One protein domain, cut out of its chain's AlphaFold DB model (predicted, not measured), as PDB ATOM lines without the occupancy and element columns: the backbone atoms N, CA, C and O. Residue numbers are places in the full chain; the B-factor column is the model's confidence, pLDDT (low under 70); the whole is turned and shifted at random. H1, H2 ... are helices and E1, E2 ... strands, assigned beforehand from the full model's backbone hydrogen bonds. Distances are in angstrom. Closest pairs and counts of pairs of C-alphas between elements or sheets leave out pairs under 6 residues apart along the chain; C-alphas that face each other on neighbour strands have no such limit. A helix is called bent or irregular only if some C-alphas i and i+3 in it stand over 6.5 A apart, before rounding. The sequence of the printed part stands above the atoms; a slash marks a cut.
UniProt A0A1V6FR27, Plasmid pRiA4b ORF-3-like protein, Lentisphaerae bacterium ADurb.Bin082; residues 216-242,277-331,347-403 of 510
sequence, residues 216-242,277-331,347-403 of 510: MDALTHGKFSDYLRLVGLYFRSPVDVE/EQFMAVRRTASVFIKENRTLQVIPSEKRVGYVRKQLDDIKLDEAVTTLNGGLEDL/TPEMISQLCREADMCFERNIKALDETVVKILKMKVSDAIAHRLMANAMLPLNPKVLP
ATOM      1  N   MET A 216     237.010 207.772 235.863       91.69
ATOM      2  CA  MET A 216     236.585 207.960 234.474       91.69
ATOM      3  C   MET A 216     237.327 207.015 233.518       91.69
ATOM      4  O   MET A 216     236.701 206.329 232.707       91.69
ATOM      5  N   ASP A 217     238.647 206.905 233.660       91.25
ATOM      6  CA  ASP A 217     239.492 206.021 232.858       91.25
ATOM      7  C   ASP A 217     239.137 204.547 233.078       91.25
ATOM      8  O   ASP A 217     239.076 203.775 232.124       91.25
ATOM      9  N   ALA A 218     238.863 204.147 234.324       90.38
ATOM     10  CA  ALA A 218     238.483 202.773 234.648       90.38
ATOM     11  C   ALA A 218     237.129 202.368 234.041       90.38
ATOM     12  O   ALA A 218     236.944 201.210 233.676       90.38
ATOM     13  N   LEU A 219     236.187 203.308 233.930       91.31
ATOM     14  CA  LEU A 219     234.852 203.054 233.382       91.31
ATOM     15  C   LEU A 219     234.817 203.105 231.855       91.31
ATOM     16  O   LEU A 219     234.077 202.350 231.226       91.31
ATOM     17  N   THR A 220     235.591 204.012 231.263       93.44
ATOM     18  CA  THR A 220     235.539 204.294 229.822       93.44
ATOM     19  C   THR A 220     236.697 203.684 229.045       93.44
ATOM     20  O   THR A 220     236.676 203.692 227.819       93.44
ATOM     21  N   HIS A 221     237.745 203.208 229.720       93.56
ATOM     22  CA  HIS A 221     239.008 202.792 229.101       93.56
ATOM     23  C   HIS A 221     239.600 203.859 228.159       93.56
ATOM     24  O   HIS A 221     240.294 203.524 227.195       93.56
ATOM     25  N   GLY A 222     239.277 205.138 228.393       92.62
ATOM     26  CA  GLY A 222     239.635 206.252 227.517       92.62
ATOM     27  C   GLY A 222     238.945 206.231 226.147       92.62
ATOM     28  O   GLY A 222     239.425 206.889 225.227       92.62
ATOM     29  N   LYS A 223     237.850 205.479 225.971       95.12
ATOM     30  CA  LYS A 223     237.119 205.330 224.703       95.12
ATOM     31  C   LYS A 223     235.784 206.060 224.730       95.12
ATOM     32  O   LYS A 223     234.990 205.914 225.660       95.12
ATOM     33  N   PHE A 224     235.484 206.767 223.644       94.00
ATOM     34  CA  PHE A 224     234.213 207.475 223.508       94.00
ATOM     35  C   PHE A 224     233.007 206.524 223.424       94.00
ATOM     36  O   PHE A 224     231.941 206.822 223.960       94.00
ATOM     37  N   SER A 225     233.165 205.345 222.822       94.00
ATOM     38  CA  SER A 225     232.090 204.347 222.732       94.00
ATOM     39  C   SER A 225     231.691 203.752 224.085       94.00
ATOM     40  O   SER A 225     230.506 203.517 224.320       94.00
ATOM     41  N   ASP A 226     232.645 203.560 224.999       94.31
ATOM     42  CA  ASP A 226     232.352 203.111 226.362       94.31
ATOM     43  C   ASP A 226     231.668 204.228 227.171       94.31
ATOM     44  O   ASP A 226     230.692 203.959 227.872       94.31
ATOM     45  N   TYR A 227     232.076 205.492 226.989       94.75
ATOM     46  CA  TYR A 227     231.352 206.647 227.535       94.75
ATOM     47  C   TYR A 227     229.884 206.683 227.076       94.75
ATOM     48  O   TYR A 227     228.976 206.790 227.900       94.75
ATOM     49  N   LEU A 228     229.623 206.513 225.773       93.69
ATOM     50  CA  LEU A 228     228.264 206.541 225.216       93.69
ATOM     51  C   LEU A 228     227.332 205.477 225.828       93.69
ATOM     52  O   LEU A 228     226.118 205.680 225.867       93.69
ATOM     53  N   ARG A 229     227.870 204.366 226.353       94.12
ATOM     54  CA  ARG A 229     227.089 203.336 227.071       94.12
ATOM     55  C   ARG A 229     226.683 203.751 228.487       94.12
ATOM     56  O   ARG A 229     225.767 203.153 229.052       94.12
ATOM     57  N   LEU A 230     227.356 204.743 229.066       95.50
ATOM     58  CA  LEU A 230     227.110 205.271 230.414       95.50
ATOM     59  C   LEU A 230     226.231 206.532 230.393       95.50
ATOM     60  O   LEU A 230     225.644 206.898 231.414       95.50
ATOM     61  N   VAL A 231     226.096 207.167 229.228       94.69
ATOM     62  CA  VAL A 231     225.219 208.322 228.995       94.69
ATOM     63  C   VAL A 231     223.775 208.003 229.405       94.69
ATOM     64  O   VAL A 231     223.228 206.942 229.104       94.69
ATOM     65  N   GLY A 232     223.154 208.905 230.159       93.25
ATOM     66  CA  GLY A 232     221.806 208.772 230.716       93.25
ATOM     67  C   GLY A 232     221.710 207.921 231.979       93.25
ATOM     68  O   GLY A 232     220.751 208.092 232.732       93.25
ATOM     69  N   LEU A 233     222.682 207.038 232.241       96.44
ATOM     70  CA  LEU A 233     222.821 206.362 233.534       96.44
ATOM     71  C   LEU A 233     223.561 207.263 234.517       96.44
ATOM     72  O   LEU A 233     223.011 207.561 235.572       96.44
ATOM     73  N   TYR A 234     224.753 207.718 234.125       96.62
ATOM     74  CA  TYR A 234     225.615 208.549 234.963       96.62
ATOM     75  C   TYR A 234     225.938 209.901 234.344       96.62
ATOM     76  O   TYR A 234     225.966 210.886 235.068       96.62
ATOM     77  N   PHE A 235     226.142 209.958 233.027       95.06
ATOM     78  CA  PHE A 235     226.589 211.174 232.342       95.06
ATOM     79  C   PHE A 235     225.482 211.838 231.536       95.06
ATOM     80  O   PHE A 235     224.553 211.171 231.062       95.06
ATOM     81  N   ARG A 236     225.595 213.157 231.371       90.62
ATOM     82  CA  ARG A 236     224.714 213.954 230.515       90.62
ATOM     83  C   ARG A 236     224.833 213.548 229.042       90.62
ATOM     84  O   ARG A 236     225.695 212.773 228.627       90.62
ATOM     85  N   SER A 237     223.901 214.049 228.238       84.25
ATOM     86  CA  SER A 237     223.945 213.884 226.785       84.25
ATOM     87  C   SER A 237     225.217 214.532 226.208       84.25
ATOM     88  O   SER A 237     225.559 215.631 226.630       84.25
ATOM     89  N   PRO A 238     225.880 213.925 225.202       75.88
ATOM     90  CA  PRO A 238     226.989 214.555 224.471       75.88
ATOM     91  C   PRO A 238     226.541 215.701 223.543       75.88
ATOM     92  O   PRO A 238     227.347 216.245 222.796       75.88
ATOM     93  N   VAL A 239     225.243 216.004 223.523       71.88
ATOM     94  CA  VAL A 239     224.632 217.088 222.754       71.88
ATOM     95  C   VAL A 239     224.140 218.135 223.737       71.88
ATOM     96  O   VAL A 239     223.513 217.766 224.736       71.88
ATOM     97  N   ASP A 240     224.379 219.405 223.410       64.69
ATOM     98  CA  ASP A 240     223.925 220.551 224.191       64.69
ATOM     99  C   ASP A 240     222.442 220.431 224.554       64.69
ATOM    100  O   ASP A 240     221.578 220.164 223.710       64.69
ATOM    101  N   VAL A 241     222.157 220.640 225.836       65.00
ATOM    102  CA  VAL A 241     220.799 220.680 226.372       65.00
ATOM    103  C   VAL A 241     220.307 222.122 226.421       65.00
ATOM    104  O   VAL A 241     221.083 223.065 226.586       65.00
ATOM    105  N   GLU A 242     218.999 222.315 226.271       62.41
ATOM    106  CA  GLU A 242     218.413 223.650 226.344       62.41
ATOM    107  C   GLU A 242     218.632 224.261 227.734       62.41
ATOM    108  O   GLU A 242     218.293 223.653 228.750       62.41
ATOM    109  N   GLU A 277     217.870 215.343 231.499       91.31
ATOM    110  CA  GLU A 277     218.671 214.366 232.250       91.31
ATOM    111  C   GLU A 277     217.905 213.092 232.650       91.31
ATOM    112  O   GLU A 277     218.477 212.165 233.238       91.31
ATOM    113  N   GLN A 278     216.608 213.003 232.329       92.50
ATOM    114  CA  GLN A 278     215.856 211.762 232.525       92.50
ATOM    115  C   GLN A 278     216.418 210.680 231.600       92.50
ATOM    116  O   GLN A 278     216.661 210.931 230.417       92.50
ATOM    117  N   PHE A 279     216.570 209.453 232.109       95.12
ATOM    118  CA  PHE A 279     217.253 208.356 231.412       95.12
ATOM    119  C   PHE A 279     216.778 208.185 229.963       95.12
ATOM    120  O   PHE A 279     217.584 208.131 229.034       95.12
ATOM    121  N   MET A 280     215.460 208.159 229.756       93.75
ATOM    122  CA  MET A 280     214.873 207.954 228.433       93.75
ATOM    123  C   MET A 280     215.130 209.119 227.468       93.75
ATOM    124  O   MET A 280     215.358 208.880 226.282       93.75
ATOM    125  N   ALA A 281     215.102 210.366 227.950       90.12
ATOM    126  CA  ALA A 281     215.376 211.546 227.130       90.12
ATOM    127  C   ALA A 281     216.851 211.604 226.717       90.12
ATOM    128  O   ALA A 281     217.157 211.780 225.534       90.12
ATOM    129  N   VAL A 282     217.757 211.367 227.669       90.75
ATOM    130  CA  VAL A 282     219.201 211.328 227.410       90.75
ATOM    131  C   VAL A 282     219.532 210.219 226.411       90.75
ATOM    132  O   VAL A 282     220.193 210.465 225.402       90.75
ATOM    133  N   ARG A 283     219.024 208.997 226.636       92.50
ATOM    134  CA  ARG A 283     219.270 207.855 225.740       92.50
ATOM    135  C   ARG A 283     218.698 208.060 224.350       92.50
ATOM    136  O   ARG A 283     219.351 207.694 223.374       92.50
ATOM    137  N   ARG A 284     217.532 208.697 224.230       89.44
ATOM    138  CA  ARG A 284     216.987 209.083 222.928       89.44
ATOM    139  C   ARG A 284     217.940 210.025 222.198       89.44
ATOM    140  O   ARG A 284     218.284 209.748 221.051       89.44
ATOM    141  N   THR A 285     218.387 211.087 222.859       87.88
ATOM    142  CA  THR A 285     219.288 212.087 222.266       87.88
ATOM    143  C   THR A 285     220.614 211.456 221.842       87.88
ATOM    144  O   THR A 285     221.032 211.616 220.696       87.88
ATOM    145  N   ALA A 286     221.210 210.625 222.699       88.81
ATOM    146  CA  ALA A 286     222.413 209.864 222.370       88.81
ATOM    147  C   ALA A 286     222.193 208.903 221.186       88.81
ATOM    148  O   ALA A 286     223.040 208.812 220.300       88.81
ATOM    149  N   SER A 287     221.043 208.222 221.115       89.12
ATOM    150  CA  SER A 287     220.729 207.303 220.009       89.12
ATOM    151  C   SER A 287     220.631 208.018 218.656       89.12
ATOM    152  O   SER A 287     221.102 207.498 217.642       89.12
ATOM    153  N   VAL A 288     220.059 209.229 218.642       86.62
ATOM    154  CA  VAL A 288     219.974 210.082 217.451       86.62
ATOM    155  C   VAL A 288     221.371 210.544 217.057       86.62
ATOM    156  O   VAL A 288     221.771 210.332 215.915       86.62
ATOM    157  N   PHE A 289     222.146 211.053 218.020       87.25
ATOM    158  CA  PHE A 289     223.530 211.460 217.805       87.25
ATOM    159  C   PHE A 289     224.371 210.340 217.176       87.25
ATOM    160  O   PHE A 289     224.999 210.564 216.145       87.25
ATOM    161  N   ILE A 290     224.329 209.122 217.729       90.00
ATOM    162  CA  ILE A 290     225.073 207.958 217.217       90.00
ATOM    163  C   ILE A 290     224.639 207.604 215.788       90.00
ATOM    164  O   ILE A 290     225.469 207.295 214.930       90.00
ATOM    165  N   LYS A 291     223.330 207.647 215.513       88.75
ATOM    166  CA  LYS A 291     222.779 207.314 214.194       88.75
ATOM    167  C   LYS A 291     223.201 208.322 213.125       88.75
ATOM    168  O   LYS A 291     223.492 207.916 211.998       88.75
ATOM    169  N   GLU A 292     223.199 209.603 213.470       87.12
ATOM    170  CA  GLU A 292     223.525 210.705 212.561       87.12
ATOM    171  C   GLU A 292     225.038 210.880 212.382       87.12
ATOM    172  O   GLU A 292     225.491 211.227 211.293       87.12
ATOM    173  N   ASN A 293     225.832 210.545 213.402       82.94
ATOM    174  CA  ASN A 293     227.271 210.790 213.442       82.94
ATOM    175  C   ASN A 293     228.077 209.489 213.515       82.94
ATOM    176  O   ASN A 293     228.824 209.262 214.461       82.94
ATOM    177  N   ARG A 294     227.986 208.633 212.487       86.50
ATOM    178  CA  ARG A 294     228.792 207.390 212.430       86.50
ATOM    179  C   ARG A 294     230.301 207.647 212.523       86.50
ATOM    180  O   ARG A 294     231.041 206.831 213.060       86.50
ATOM    181  N   THR A 295     230.736 208.794 212.007       88.00
ATOM    182  CA  THR A 295     232.116 209.274 212.092       88.00
ATOM    183  C   THR A 295     232.144 210.720 212.554       88.00
ATOM    184  O   THR A 295     231.301 211.500 212.110       88.00
ATOM    185  N   LEU A 296     233.177 211.109 213.298       83.06
ATOM    186  CA  LEU A 296     233.444 212.506 213.651       83.06
ATOM    187  C   LEU A 296     234.792 212.954 213.084       83.06
ATOM    188  O   LEU A 296     235.696 212.142 212.880       83.06
ATOM    189  N   GLN A 297     234.914 214.251 212.799       82.31
ATOM    190  CA  GLN A 297     236.217 214.877 212.593       82.31
ATOM    191  C   GLN A 297     236.781 215.242 213.956       82.31
ATOM    192  O   GLN A 297     236.178 216.044 214.655       82.31
ATOM    193  N   VAL A 298     237.924 214.664 214.307       84.00
ATOM    194  CA  VAL A 298     238.573 214.871 215.600       84.00
ATOM    195  C   VAL A 298     239.989 215.393 215.413       84.00
ATOM    196  O   VAL A 298     240.629 215.121 214.391       84.00
ATOM    197  N   ILE A 299     240.489 216.116 216.409       79.50
ATOM    198  CA  ILE A 299     241.916 216.413 216.540       79.50
ATOM    199  C   ILE A 299     242.520 215.259 217.351       79.50
ATOM    200  O   ILE A 299     242.087 215.052 218.482       79.50
ATOM    201  N   PRO A 300     243.446 214.457 216.790       84.31
ATOM    202  CA  PRO A 300     244.027 213.339 217.527       84.31
ATOM    203  C   PRO A 300     244.777 213.810 218.774       84.31
ATOM    204  O   PRO A 300     245.519 214.780 218.666       84.31
ATOM    205  N   SER A 301     244.697 213.087 219.896       82.38
ATOM    206  CA  SER A 301     245.334 213.491 221.172       82.38
ATOM    207  C   SER A 301     246.833 213.779 221.050       82.38
ATOM    208  O   SER A 301     247.401 214.596 221.764       82.38
ATOM    209  N   GLU A 302     247.499 213.071 220.135       81.19
ATOM    210  CA  GLU A 302     248.942 213.162 219.889       81.19
ATOM    211  C   GLU A 302     249.329 214.384 219.040       81.19
ATOM    212  O   GLU A 302     250.513 214.652 218.828       81.19
ATOM    213  N   LYS A 303     248.347 215.107 218.493       67.62
ATOM    214  CA  LYS A 303     248.542 216.221 217.566       67.62
ATOM    215  C   LYS A 303     247.871 217.476 218.107       67.62
ATOM    216  O   LYS A 303     246.741 217.447 218.564       67.62
ATOM    217  N   ARG A 304     248.550 218.617 217.969       56.38
ATOM    218  CA  ARG A 304     247.986 219.925 218.346       56.38
ATOM    219  C   ARG A 304     247.082 220.529 217.265       56.38
ATOM    220  O   ARG A 304     246.255 221.377 217.563       56.38
ATOM    221  N   VAL A 305     247.242 220.107 216.009       60.34
ATOM    222  CA  VAL A 305     246.481 220.605 214.854       60.34
ATOM    223  C   VAL A 305     246.272 219.503 213.812       60.34
ATOM    224  O   VAL A 305     247.073 218.573 213.697       60.34
ATOM    225  N   GLY A 306     245.218 219.655 213.008       67.50
ATOM    226  CA  GLY A 306     244.888 218.760 211.899       67.50
ATOM    227  C   GLY A 306     243.783 217.769 212.251       67.50
ATOM    228  O   GLY A 306     243.898 216.990 213.194       67.50
ATOM    229  N   TYR A 307     242.716 217.788 211.454       79.25
ATOM    230  CA  TYR A 307     241.549 216.938 211.658       79.25
ATOM    231  C   TYR A 307     241.717 215.583 210.979       79.25
ATOM    232  O   TYR A 307     242.143 215.492 209.826       79.25
ATOM    233  N   VAL A 308     241.309 214.529 211.678       82.31
ATOM    234  CA  VAL A 308     241.181 213.175 211.140       82.31
ATOM    235  C   VAL A 308     239.742 212.721 211.327       82.31
ATOM    236  O   VAL A 308     239.140 212.953 212.370       82.31
ATOM    237  N   ARG A 309     239.169 212.070 210.312       90.00
ATOM    238  CA  ARG A 309     237.844 211.457 210.435       90.00
ATOM    239  C   ARG A 309     237.989 210.046 211.004       90.00
ATOM    240  O   ARG A 309     238.675 209.228 210.396       90.00
ATOM    241  N   LYS A 310     237.343 209.771 212.137       90.19
ATOM    242  CA  LYS A 310     237.358 208.466 212.819       90.19
ATOM    243  C   LYS A 310     235.940 207.928 213.006       90.19
ATOM    244  O   LYS A 310     234.999 208.718 213.091       90.19
ATOM    245  N   GLN A 311     235.791 206.605 213.057       94.06
ATOM    246  CA  GLN A 311     234.552 205.970 213.521       94.06
ATOM    247  C   GLN A 311     234.404 206.191 215.026       94.06
ATOM    248  O   GLN A 311     235.415 206.295 215.715       94.06
ATOM    249  N   LEU A 312     233.172 206.225 215.543       91.25
ATOM    250  CA  LEU A 312     232.931 206.465 216.975       91.25
ATOM    251  C   LEU A 312     233.700 205.508 217.902       91.25
ATOM    252  O   LEU A 312     234.210 205.943 218.931       91.25
ATOM    253  N   ASP A 313     233.832 204.238 217.515       93.56
ATOM    254  CA  ASP A 313     234.542 203.217 218.299       93.56
ATOM    255  C   ASP A 313     236.066 203.422 218.355       93.56
ATOM    256  O   ASP A 313     236.719 202.904 219.262       93.56
ATOM    257  N   ASP A 314     236.624 204.196 217.420       94.62
ATOM    258  CA  ASP A 314     238.061 204.483 217.312       94.62
ATOM    259  C   ASP A 314     238.447 205.834 217.946       94.62
ATOM    260  O   ASP A 314     239.619 206.227 217.924       94.62
ATOM    261  N   ILE A 315     237.465 206.584 218.457       94.38
ATOM    262  CA  ILE A 315     237.671 207.902 219.061       94.38
ATOM    263  C   ILE A 315     238.028 207.734 220.536       94.38
ATOM    264  O   ILE A 315     237.303 207.091 221.306       94.38
ATOM    265  N   LYS A 316     239.142 208.349 220.938       94.31
ATOM    266  CA  LYS A 316     239.498 208.461 222.354       94.31
ATOM    267  C   LYS A 316     238.613 209.508 223.031       94.31
ATOM    268  O   LYS A 316     238.132 210.444 222.392       94.31
ATOM    269  N   LEU A 317     238.366 209.349 224.323       91.50
ATOM    270  CA  LEU A 317     237.444 210.213 225.055       91.50
ATOM    271  C   LEU A 317     237.895 211.685 225.058       91.50
ATOM    272  O   LEU A 317     237.076 212.567 224.837       91.50
ATOM    273  N   ASP A 318     239.187 211.954 225.223       88.19
ATOM    274  CA  ASP A 318     239.783 213.297 225.172       88.19
ATOM    275  C   ASP A 318     239.664 213.962 223.783       88.19
ATOM    276  O   ASP A 318     239.387 215.161 223.665       88.19
ATOM    277  N   GLU A 319     239.789 213.176 222.710       89.12
ATOM    278  CA  GLU A 319     239.523 213.625 221.338       89.12
ATOM    279  C   GLU A 319     238.051 214.028 221.167       89.12
ATOM    280  O   GLU A 319     237.747 215.037 220.520       89.12
ATOM    281  N   ALA A 320     237.127 213.261 221.761       86.50
ATOM    282  CA  ALA A 320     235.701 213.568 221.748       86.50
ATOM    283  C   ALA A 320     235.379 214.829 222.564       86.50
ATOM    284  O   ALA A 320     234.658 215.685 222.060       86.50
ATOM    285  N   VAL A 321     235.959 214.981 223.762       81.19
ATOM    286  CA  VAL A 321     235.828 216.185 224.607       81.19
ATOM    287  C   VAL A 321     236.218 217.430 223.813       81.19
ATOM    288  O   VAL A 321     235.455 218.390 223.748       81.19
ATOM    289  N   THR A 322     237.365 217.390 223.133       75.12
ATOM    290  CA  THR A 322     237.841 218.513 222.310       75.12
ATOM    291  C   THR A 322     236.894 218.802 221.142       75.12
ATOM    292  O   THR A 322     236.586 219.953 220.846       75.12
ATOM    293  N   THR A 323     236.411 217.753 220.473       77.00
ATOM    294  CA  THR A 323     235.564 217.867 219.273       77.00
ATOM    295  C   THR A 323     234.162 218.387 219.585       77.00
ATOM    296  O   THR A 323     233.577 219.109 218.779       77.00
ATOM    297  N   LEU A 324     233.616 218.013 220.741       73.06
ATOM    298  CA  LEU A 324     232.258 218.351 221.170       73.06
ATOM    299  C   LEU A 324     232.212 219.580 222.092       73.06
ATOM    300  O   LEU A 324     231.154 219.904 222.611       73.06
ATOM    301  N   ASN A 325     233.330 220.303 222.231       66.12
ATOM    302  CA  ASN A 325     233.469 221.499 223.073       66.12
ATOM    303  C   ASN A 325     233.217 221.255 224.576       66.12
ATOM    304  O   ASN A 325     232.683 222.125 225.262       66.12
ATOM    305  N   GLY A 326     233.644 220.109 225.108       69.50
ATOM    306  CA  GLY A 326     233.539 219.784 226.533       69.50
ATOM    307  C   GLY A 326     232.294 218.973 226.905       69.50
ATOM    308  O   GLY A 326     231.718 218.273 226.078       69.50
ATOM    309  N   GLY A 327     231.926 219.011 228.191       70.38
ATOM    310  CA  GLY A 327     230.661 218.474 228.719       70.38
ATOM    311  C   GLY A 327     230.554 216.949 228.867       70.38
ATOM    312  O   GLY A 327     229.628 216.470 229.513       70.38
ATOM    313  N   LEU A 328     231.500 216.163 228.336       81.38
ATOM    314  CA  LEU A 328     231.467 214.690 228.448       81.38
ATOM    315  C   LEU A 328     231.845 214.156 229.839       81.38
ATOM    316  O   LEU A 328     231.867 212.952 230.064       81.38
ATOM    317  N   GLU A 329     232.173 215.038 230.772       82.75
ATOM    318  CA  GLU A 329     232.524 214.683 232.151       82.75
ATOM    319  C   GLU A 329     231.377 214.969 233.124       82.75
ATOM    320  O   GLU A 329     231.465 214.620 234.302       82.75
ATOM    321  N   ASP A 330     230.299 215.588 232.636       90.94
ATOM    322  CA  ASP A 330     229.199 216.059 233.459       90.94
ATOM    323  C   ASP A 330     228.311 214.893 233.897       90.94
ATOM    324  O   ASP A 330     227.658 214.225 233.084       90.94
ATOM    325  N   LEU A 331     228.241 214.676 235.207       95.56
ATOM    326  CA  LEU A 331     227.285 213.765 235.817       95.56
ATOM    327  C   LEU A 331     225.863 214.332 235.750       95.56
ATOM    328  O   LEU A 331     225.650 215.539 235.871       95.56
ATOM    329  N   THR A 347     231.873 196.972 240.563       93.31
ATOM    330  CA  THR A 347     232.892 196.455 239.646       93.31
ATOM    331  C   THR A 347     232.530 196.748 238.185       93.31
ATOM    332  O   THR A 347     231.341 196.857 237.855       93.31
ATOM    333  N   PRO A 348     233.518 196.817 237.273       90.50
ATOM    334  CA  PRO A 348     233.264 197.008 235.843       90.50
ATOM    335  C   PRO A 348     232.288 195.982 235.242       90.50
ATOM    336  O   PRO A 348     231.488 196.320 234.368       90.50
ATOM    337  N   GLU A 349     232.291 194.738 235.732       92.62
ATOM    338  CA  GLU A 349     231.359 193.690 235.303       92.62
ATOM    339  C   GLU A 349     229.916 194.005 235.708       92.62
ATOM    340  O   GLU A 349     228.997 193.829 234.903       92.62
ATOM    341  N   MET A 350     229.710 194.501 236.933       95.94
ATOM    342  CA  MET A 350     228.391 194.915 237.414       95.94
ATOM    343  C   MET A 350     227.864 196.106 236.609       95.94
ATOM    344  O   MET A 350     226.703 196.106 236.203       95.94
ATOM    345  N   ILE A 351     228.723 197.087 236.315       95.50
ATOM    346  CA  ILE A 351     228.365 198.239 235.476       95.50
ATOM    347  C   ILE A 351     228.037 197.802 234.046       95.50
ATOM    348  O   ILE A 351     227.028 198.224 233.487       95.50
ATOM    349  N   SER A 352     228.823 196.890 233.474       94.25
ATOM    350  CA  SER A 352     228.556 196.338 232.143       94.25
ATOM    351  C   SER A 352     227.203 195.624 232.075       94.25
ATOM    352  O   SER A 352     226.493 195.731 231.075       94.25
ATOM    353  N   GLN A 353     226.828 194.901 233.135       96.44
ATOM    354  CA  GLN A 353     225.521 194.260 233.236       96.44
ATOM    355  C   GLN A 353     224.389 195.295 233.346       96.44
ATOM    356  O   GLN A 353     223.407 195.189 232.610       96.44
ATOM    357  N   LEU A 354     224.563 196.332 234.172       97.31
ATOM    358  CA  LEU A 354     223.618 197.447 234.284       97.31
ATOM    359  C   LEU A 354     223.393 198.146 232.934       97.31
ATOM    360  O   LEU A 354     222.251 198.420 232.575       97.31
ATOM    361  N   CYS A 355     224.450 198.395 232.155       96.62
ATOM    362  CA  CYS A 355     224.329 198.989 230.821       96.62
ATOM    363  C   CYS A 355     223.435 198.148 229.895       96.62
ATOM    364  O   CYS A 355     222.559 198.703 229.235       96.62
ATOM    365  N   ARG A 356     223.589 196.816 229.890       96.31
ATOM    366  CA  ARG A 356     222.744 195.919 229.075       96.31
ATOM    367  C   ARG A 356     221.281 195.958 229.508       96.31
ATOM    368  O   ARG A 356     220.382 195.964 228.672       96.31
ATOM    369  N   GLU A 357     221.032 195.971 230.815       96.50
ATOM    370  CA  GLU A 357     219.679 196.071 231.371       96.50
ATOM    371  C   GLU A 357     219.022 197.409 231.027       96.50
ATOM    372  O   GLU A 357     217.844 197.453 230.660       96.50
ATOM    373  N   ALA A 358     219.800 198.487 231.075       95.94
ATOM    374  CA  ALA A 358     219.374 199.818 230.680       95.94
ATOM    375  C   ALA A 358     219.015 199.884 229.188       95.94
ATOM    376  O   ALA A 358     217.962 200.424 228.846       95.94
ATOM    377  N   ASP A 359     219.825 199.290 228.309       95.44
ATOM    378  CA  ASP A 359     219.547 199.237 226.869       95.44
ATOM    379  C   ASP A 359     218.221 198.508 226.584       95.44
ATOM    380  O   ASP A 359     217.348 199.047 225.900       95.44
ATOM    381  N   MET A 360     218.000 197.342 227.206       95.19
ATOM    382  CA  MET A 360     216.728 196.611 227.094       95.19
ATOM    383  C   MET A 360     215.536 197.431 227.615       95.19
ATOM    384  O   MET A 360     214.446 197.400 227.032       95.19
ATOM    385  N   CYS A 361     215.720 198.167 228.715       94.25
ATOM    386  CA  CYS A 361     214.697 199.060 229.255       94.25
ATOM    387  C   CYS A 361     214.350 200.176 228.259       94.25
ATOM    388  O   CYS A 361     213.170 200.433 228.003       94.25
ATOM    389  N   PHE A 362     215.361 200.811 227.668       95.75
ATOM    390  CA  PHE A 362     215.179 201.878 226.694       95.75
ATOM    391  C   PHE A 362     214.409 201.389 225.460       95.75
ATOM    392  O   PHE A 362     213.370 201.958 225.114       95.75
ATOM    393  N   GLU A 363     214.850 200.289 224.846       95.44
ATOM    394  CA  GLU A 363     214.223 199.714 223.649       95.44
ATOM    395  C   GLU A 363     212.753 199.347 223.877       95.44
ATOM    396  O   GLU A 363     211.889 199.627 223.042       95.44
ATOM    397  N   ARG A 364     212.446 198.763 225.039       95.94
ATOM    398  CA  ARG A 364     211.083 198.358 225.392       95.94
ATOM    399  C   ARG A 364     210.134 199.547 225.560       95.94
ATOM    400  O   ARG A 364     208.945 199.413 225.266       95.94
ATOM    401  N   ASN A 365     210.620 200.683 226.064       95.31
ATOM    402  CA  ASN A 365     209.762 201.785 226.508       95.31
ATOM    403  C   ASN A 365     209.722 202.989 225.550       95.31
ATOM    404  O   ASN A 365     208.766 203.765 225.609       95.31
ATOM    405  N   ILE A 366     210.699 203.150 224.646       93.50
ATOM    406  CA  ILE A 366     210.842 204.370 223.830       93.50
ATOM    407  C   ILE A 366     209.603 204.690 222.982       93.50
ATOM    408  O   ILE A 366     209.154 205.832 222.951       93.50
ATOM    409  N   LYS A 367     208.972 203.682 222.368       93.50
ATOM    410  CA  LYS A 367     207.779 203.891 221.530       93.50
ATOM    411  C   LYS A 367     206.586 204.426 222.332       93.50
ATOM    412  O   LYS A 367     205.911 205.355 221.897       93.50
ATOM    413  N   ALA A 368     206.324 203.848 223.505       92.31
ATOM    414  CA  ALA A 368     205.221 204.278 224.364       92.31
ATOM    415  C   ALA A 368     205.463 205.685 224.934       92.31
ATOM    416  O   ALA A 368     204.530 206.484 225.075       92.31
ATOM    417  N   LEU A 369     206.726 206.003 225.229       89.56
ATOM    418  CA  LEU A 369     207.117 207.337 225.654       89.56
ATOM    419  C   LEU A 369     206.907 208.365 224.537       89.56
ATOM    420  O   LEU A 369     206.319 209.411 224.797       89.56
ATOM    421  N   ASP A 370     207.291 208.056 223.297       89.38
ATOM    422  CA  ASP A 370     207.071 208.932 222.137       89.38
ATOM    423  C   ASP A 370     205.592 209.272 221.945       89.38
ATOM    424  O   ASP A 370     205.227 210.438 221.786       89.38
ATOM    425  N   GLU A 371     204.717 208.271 222.030       92.44
ATOM    426  CA  GLU A 371     203.271 208.482 221.957       92.44
ATOM    427  C   GLU A 371     202.757 209.377 223.095       92.44
ATOM    428  O   GLU A 371     201.849 210.187 222.891       92.44
ATOM    429  N   THR A 372     203.336 209.251 224.291       90.31
ATOM    430  CA  THR A 372     202.988 210.066 225.463       90.31
ATOM    431  C   THR A 372     203.447 211.512 225.294       90.31
ATOM    432  O   THR A 372     202.647 212.428 225.483       90.31
ATOM    433  N   VAL A 373     204.688 211.735 224.857       85.75
ATOM    434  CA  VAL A 373     205.238 213.074 224.592       85.75
ATOM    435  C   VAL A 373     204.427 213.785 223.508       85.75
ATOM    436  O   VAL A 373     204.033 214.933 223.697       85.75
ATOM    437  N   VAL A 374     204.072 213.097 222.416       89.00
ATOM    438  CA  VAL A 374     203.215 213.667 221.360       89.00
ATOM    439  C   VAL A 374     201.833 214.049 221.889       89.00
ATOM    440  O   VAL A 374     201.279 215.067 221.470       89.00
ATOM    441  N   LYS A 375     201.248 213.259 222.799       92.94
ATOM    442  CA  LYS A 375     199.977 213.620 223.446       92.94
ATOM    443  C   LYS A 375     200.137 214.882 224.286       92.94
ATOM    444  O   LYS A 375     199.324 215.784 224.124       92.94
ATOM    445  N   ILE A 376     201.185 214.969 225.109       88.44
ATOM    446  CA  ILE A 376     201.468 216.138 225.956       88.44
ATOM    447  C   ILE A 376     201.655 217.395 225.101       88.44
ATOM    448  O   ILE A 376     201.000 218.395 225.360       88.44
ATOM    449  N   LEU A 377     202.453 217.329 224.033       84.75
ATOM    450  CA  LEU A 377     202.679 218.459 223.121       84.75
ATOM    451  C   LEU A 377     201.403 218.931 222.401       84.75
ATOM    452  O   LEU A 377     201.325 220.070 221.949       84.75
ATOM    453  N   LYS A 378     200.388 218.068 222.278       91.50
ATOM    454  CA  LYS A 378     199.069 218.425 221.725       91.50
ATOM    455  C   LYS A 378     198.114 218.991 222.774       91.50
ATOM    456  O   LYS A 378     197.093 219.578 222.406       91.50
ATOM    457  N   MET A 379     198.403 218.806 224.062       90.06
ATOM    458  CA  MET A 379     197.663 219.463 225.133       90.06
ATOM    459  C   MET A 379     198.031 220.946 225.063       90.06
ATOM    460  O   MET A 379     199.195 221.299 225.182       90.06
ATOM    461  N   LYS A 380     197.053 221.826 224.831       88.62
ATOM    462  CA  LYS A 380     197.250 223.287 224.782       88.62
ATOM    463  C   LYS A 380     197.510 223.856 226.190       88.62
ATOM    464  O   LYS A 380     196.720 224.649 226.693       88.62
ATOM    465  N   VAL A 381     198.554 223.370 226.852       87.06
ATOM    466  CA  VAL A 381     199.021 223.789 228.178       87.06
ATOM    467  C   VAL A 381     200.251 224.684 228.037       87.06
ATOM    468  O   VAL A 381     200.808 224.797 226.950       87.06
ATOM    469  N   SER A 382     200.666 225.342 229.120       83.81
ATOM    470  CA  SER A 382     201.921 226.097 229.126       83.81
ATOM    471  C   SER A 382     203.138 225.171 229.058       83.81
ATOM    472  O   SER A 382     203.070 224.023 229.509       83.81
ATOM    473  N   ASP A 383     204.266 225.694 228.577       79.06
ATOM    474  CA  ASP A 383     205.524 224.944 228.455       79.06
ATOM    475  C   ASP A 383     205.975 224.357 229.798       79.06
ATOM    476  O   ASP A 383     206.313 223.180 229.874       79.06
ATOM    477  N   ALA A 384     205.851 225.116 230.893       76.88
ATOM    478  CA  ALA A 384     206.165 224.637 232.242       76.88
ATOM    479  C   ALA A 384     205.302 223.431 232.675       76.88
ATOM    480  O   ALA A 384     205.783 222.511 233.339       76.88
ATOM    481  N   ILE A 385     204.018 223.403 232.293       82.81
ATOM    482  CA  ILE A 385     203.134 222.266 232.591       82.81
ATOM    483  C   ILE A 385     203.490 221.075 231.700       82.81
ATOM    484  O   ILE A 385     203.577 219.955 232.204       82.81
ATOM    485  N   ALA A 386     203.706 221.298 230.401       83.38
ATOM    486  CA  ALA A 386     204.115 220.249 229.471       83.38
ATOM    487  C   ALA A 386     205.425 219.585 229.925       83.38
ATOM    488  O   ALA A 386     205.493 218.361 230.020       83.38
ATOM    489  N   HIS A 387     206.414 220.395 230.295       82.88
ATOM    490  CA  HIS A 387     207.710 219.971 230.813       82.88
ATOM    491  C   HIS A 387     207.574 219.091 232.058       82.88
ATOM    492  O   HIS A 387     208.017 217.941 232.070       82.88
ATOM    493  N   ARG A 388     206.815 219.555 233.057       84.56
ATOM    494  CA  ARG A 388     206.525 218.771 234.261       84.56
ATOM    495  C   ARG A 388     205.803 217.457 233.945       84.56
ATOM    496  O   ARG A 388     206.078 216.444 234.589       84.56
ATOM    497  N   LEU A 389     204.864 217.439 232.999       87.81
ATOM    498  CA  LEU A 389     204.186 216.203 232.590       87.81
ATOM    499  C   LEU A 389     205.159 215.215 231.934       87.81
ATOM    500  O   LEU A 389     205.092 214.022 232.229       87.81
ATOM    501  N   MET A 390     206.080 215.699 231.096       88.69
ATOM    502  CA  MET A 390     207.112 214.864 230.475       88.69
ATOM    503  C   MET A 390     208.065 214.282 231.517       88.69
ATOM    504  O   MET A 390     208.274 213.071 231.527       88.69
ATOM    505  N   ALA A 391     208.571 215.107 232.440       87.94
ATOM    506  CA  ALA A 391     209.446 214.652 233.516       87.94
ATOM    507  C   ALA A 391     208.772 213.558 234.361       87.94
ATOM    508  O   ALA A 391     209.349 212.496 234.583       87.94
ATOM    509  N   ASN A 392     207.506 213.756 234.749       90.25
ATOM    510  CA  ASN A 392     206.752 212.759 235.517       90.25
ATOM    511  C   ASN A 392     206.487 211.459 234.743       90.25
ATOM    512  O   ASN A 392     206.423 210.396 235.353       90.25
ATOM    513  N   ALA A 393     206.333 211.522 233.417       90.56
ATOM    514  CA  ALA A 393     206.180 210.326 232.589       90.56
ATOM    515  C   ALA A 393     207.485 209.517 232.484       90.56
ATOM    516  O   ALA A 393     207.438 208.297 232.330       90.56
ATOM    517  N   MET A 394     208.641 210.182 232.566       92.00
ATOM    518  CA  MET A 394     209.960 209.550 232.455       92.00
ATOM    519  C   MET A 394     210.538 209.106 233.800       92.00
ATOM    520  O   MET A 394     211.283 208.131 233.831       92.00
ATOM    521  N   LEU A 395     210.176 209.765 234.904       91.00
ATOM    522  CA  LEU A 395     210.720 209.498 236.239       91.00
ATOM    523  C   LEU A 395     210.670 208.007 236.648       91.00
ATOM    524  O   LEU A 395     211.689 207.504 237.121       91.00
ATOM    525  N   PRO A 396     209.571 207.250 236.425       91.69
ATOM    526  CA  PRO A 396     209.510 205.824 236.771       91.69
ATOM    527  C   PRO A 396     210.384 204.922 235.889       91.69
ATOM    528  O   PRO A 396     210.534 203.741 236.187       91.69
ATOM    529  N   LEU A 397     210.901 205.449 234.776       93.50
ATOM    530  CA  LEU A 397     211.740 204.731 233.818       93.50
ATOM    531  C   LEU A 397     213.235 204.953 234.072       93.50
ATOM    532  O   LEU A 397     214.052 204.362 233.367       93.50
ATOM    533  N   ASN A 398     213.604 205.780 235.056       94.00
ATOM    534  CA  ASN A 398     214.993 205.931 235.471       94.00
ATOM    535  C   ASN A 398     215.486 204.627 236.120       94.00
ATOM    536  O   ASN A 398     214.916 204.198 237.127       94.00
ATOM    537  N   PRO A 399     216.534 203.985 235.575       93.06
ATOM    538  CA  PRO A 399     217.119 202.805 236.186       93.06
ATOM    539  C   PRO A 399     217.732 203.164 237.535       93.06
ATOM    540  O   PRO A 399     218.377 204.206 237.666       93.06
ATOM    541  N   LYS A 400     217.589 202.266 238.511       92.75
ATOM    542  CA  LYS A 400     218.406 202.321 239.721       92.75
ATOM    543  C   LYS A 400     219.837 201.962 239.339       92.75
ATOM    544  O   LYS A 400     220.070 200.881 238.798       92.75
ATOM    545  N   VAL A 401     220.766 202.871 239.595       96.25
ATOM    546  CA  VAL A 401     222.175 202.692 239.232       96.25
ATOM    547  C   VAL A 401     222.993 202.119 240.392       96.25
ATOM    548  O   VAL A 401     222.460 201.822 241.465       96.25
ATOM    549  N   LEU A 402     224.288 201.908 240.153       96.44
ATOM    550  CA  LEU A 402     225.237 201.384 241.127       96.44
ATOM    551  C   LEU A 402     226.301 202.453 241.442       96.44
ATOM    552  O   LEU A 402     226.773 203.118 240.524       96.44
ATOM    553  N   PRO A 403     226.734 202.601 242.703       95.75
ATOM    554  CA  PRO A 403     227.694 203.637 243.066       95.75
ATOM    555  C   PRO A 403     229.069 203.393 242.435       95.75
ATOM    556  O   PRO A 403     229.524 202.250 242.328       95.75
TER     557      PRO A 403
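This is residues 216 to 242, 277 to 331 and 347 to 403 of the 510 residues of the protein "Plasmid pRiA4b ORF-3-like protein" of Lentisphaerae bacterium ADurb.Bin082 (UniProt A0A1V6FR27). A helical hairpin, made by the second arm of the long bent helix H5 and by H6, forms one end of an elongated body; a small hairpin of two strands, E1 and E2, with H4 next to E1, forms the other end. Between these ends H3 and H2 lie nearest the middle, and the first arm of H5 runs past H1, H2 and H3 with few contacts. The printed part has 139 residues, with six named helices and two named strands in the order H1, H2, H3, E1, E2, H4, H5, H6; the sheet E1 - E2 is antiparallel and the class is mostly helix. The whole is compact, with a radius of gyration of the C-alphas of 16.7 A and spans of 52 by 34 by 21 A.

E1, residues 295 to 298, and E2, residues 308 to 311, form an antiparallel hairpin, with N 296 and O 310 at 3.0 A and N 308 and O 298 at 2.9 A, within hydrogen-bond range. H4, residues 317 to 323, comes closest to E1 at the C-alphas of Val 298 and Thr 323, 5.6 A apart. H2, residues 224 to 230, and H4 only just touch, with 3 pairs of C-alphas within 8 A, the closest those of Phe 224 and Leu 317, 4.5 A; they are about perpendicular at 75 degrees. H1, residues 216 to 220, touches H2 only at the corner, closest at the C-alphas of Thr 220 and Asp 226, 4.9 A. H3, residues 279 to 292, is close to H2 but not clearly touching, closest at the C-alphas of Leu 228 and Ala 286, 7.3 A. H5, residues 348 to 378, was assigned as one helix by its hydrogen bonds but is bent, with C-alphas 364 and 367 7.5 A apart; its arms H5a, residues 348 to 364, and H5b, residues 367 to 378, stand at a steep tilt of 57 degrees. H5a is close to H3 but not clearly touching, closest at the C-alphas of Met 280 and Phe 362, 6.3 A. H5b and H6, residues 383 to 397, touch as a helical hairpin, closest at the C-alphas of Ile 376 and Ala 386, 6.0 A, with a shallow tilt of 16 degrees, opposite ways. H6 is irregular, but only just, with C-alphas 393 and 396 7.0 A apart. H3, with residues 279 to 281, and H6, with residues 394 to 397, touch only at their ends, closest at the C-alphas of Met 280 and Met 394, 6.5 A. Every O i to N i+4 pair is within hydrogen-bond range in H1, H3, H4, H5a and H5b; H2 has 2 of 3 and H6 9 of 11.

H1 begins at C-alpha 216, (236.585, 207.960, 234.474), and H6 ends at C-alpha 397, (211.740, 204.731, 233.818). From first to last C-alpha, H5a measures 24.6 A, H6 21.8 A and H3 20.0 A.

The two C-alphas farthest apart, those of Glu 302 and Lys 380, are 52.9 A apart, and residues 379 to 384 stand free. Residues 243 to 276 and 332 to 346 are not printed, with C-alpha gaps of 11.0 A and 18.6 A across the cuts. Of the links that are printed whole, none is long. The model's pLDDT is under 70 at residues 240 to 242, 303 to 306 and 325 to 326.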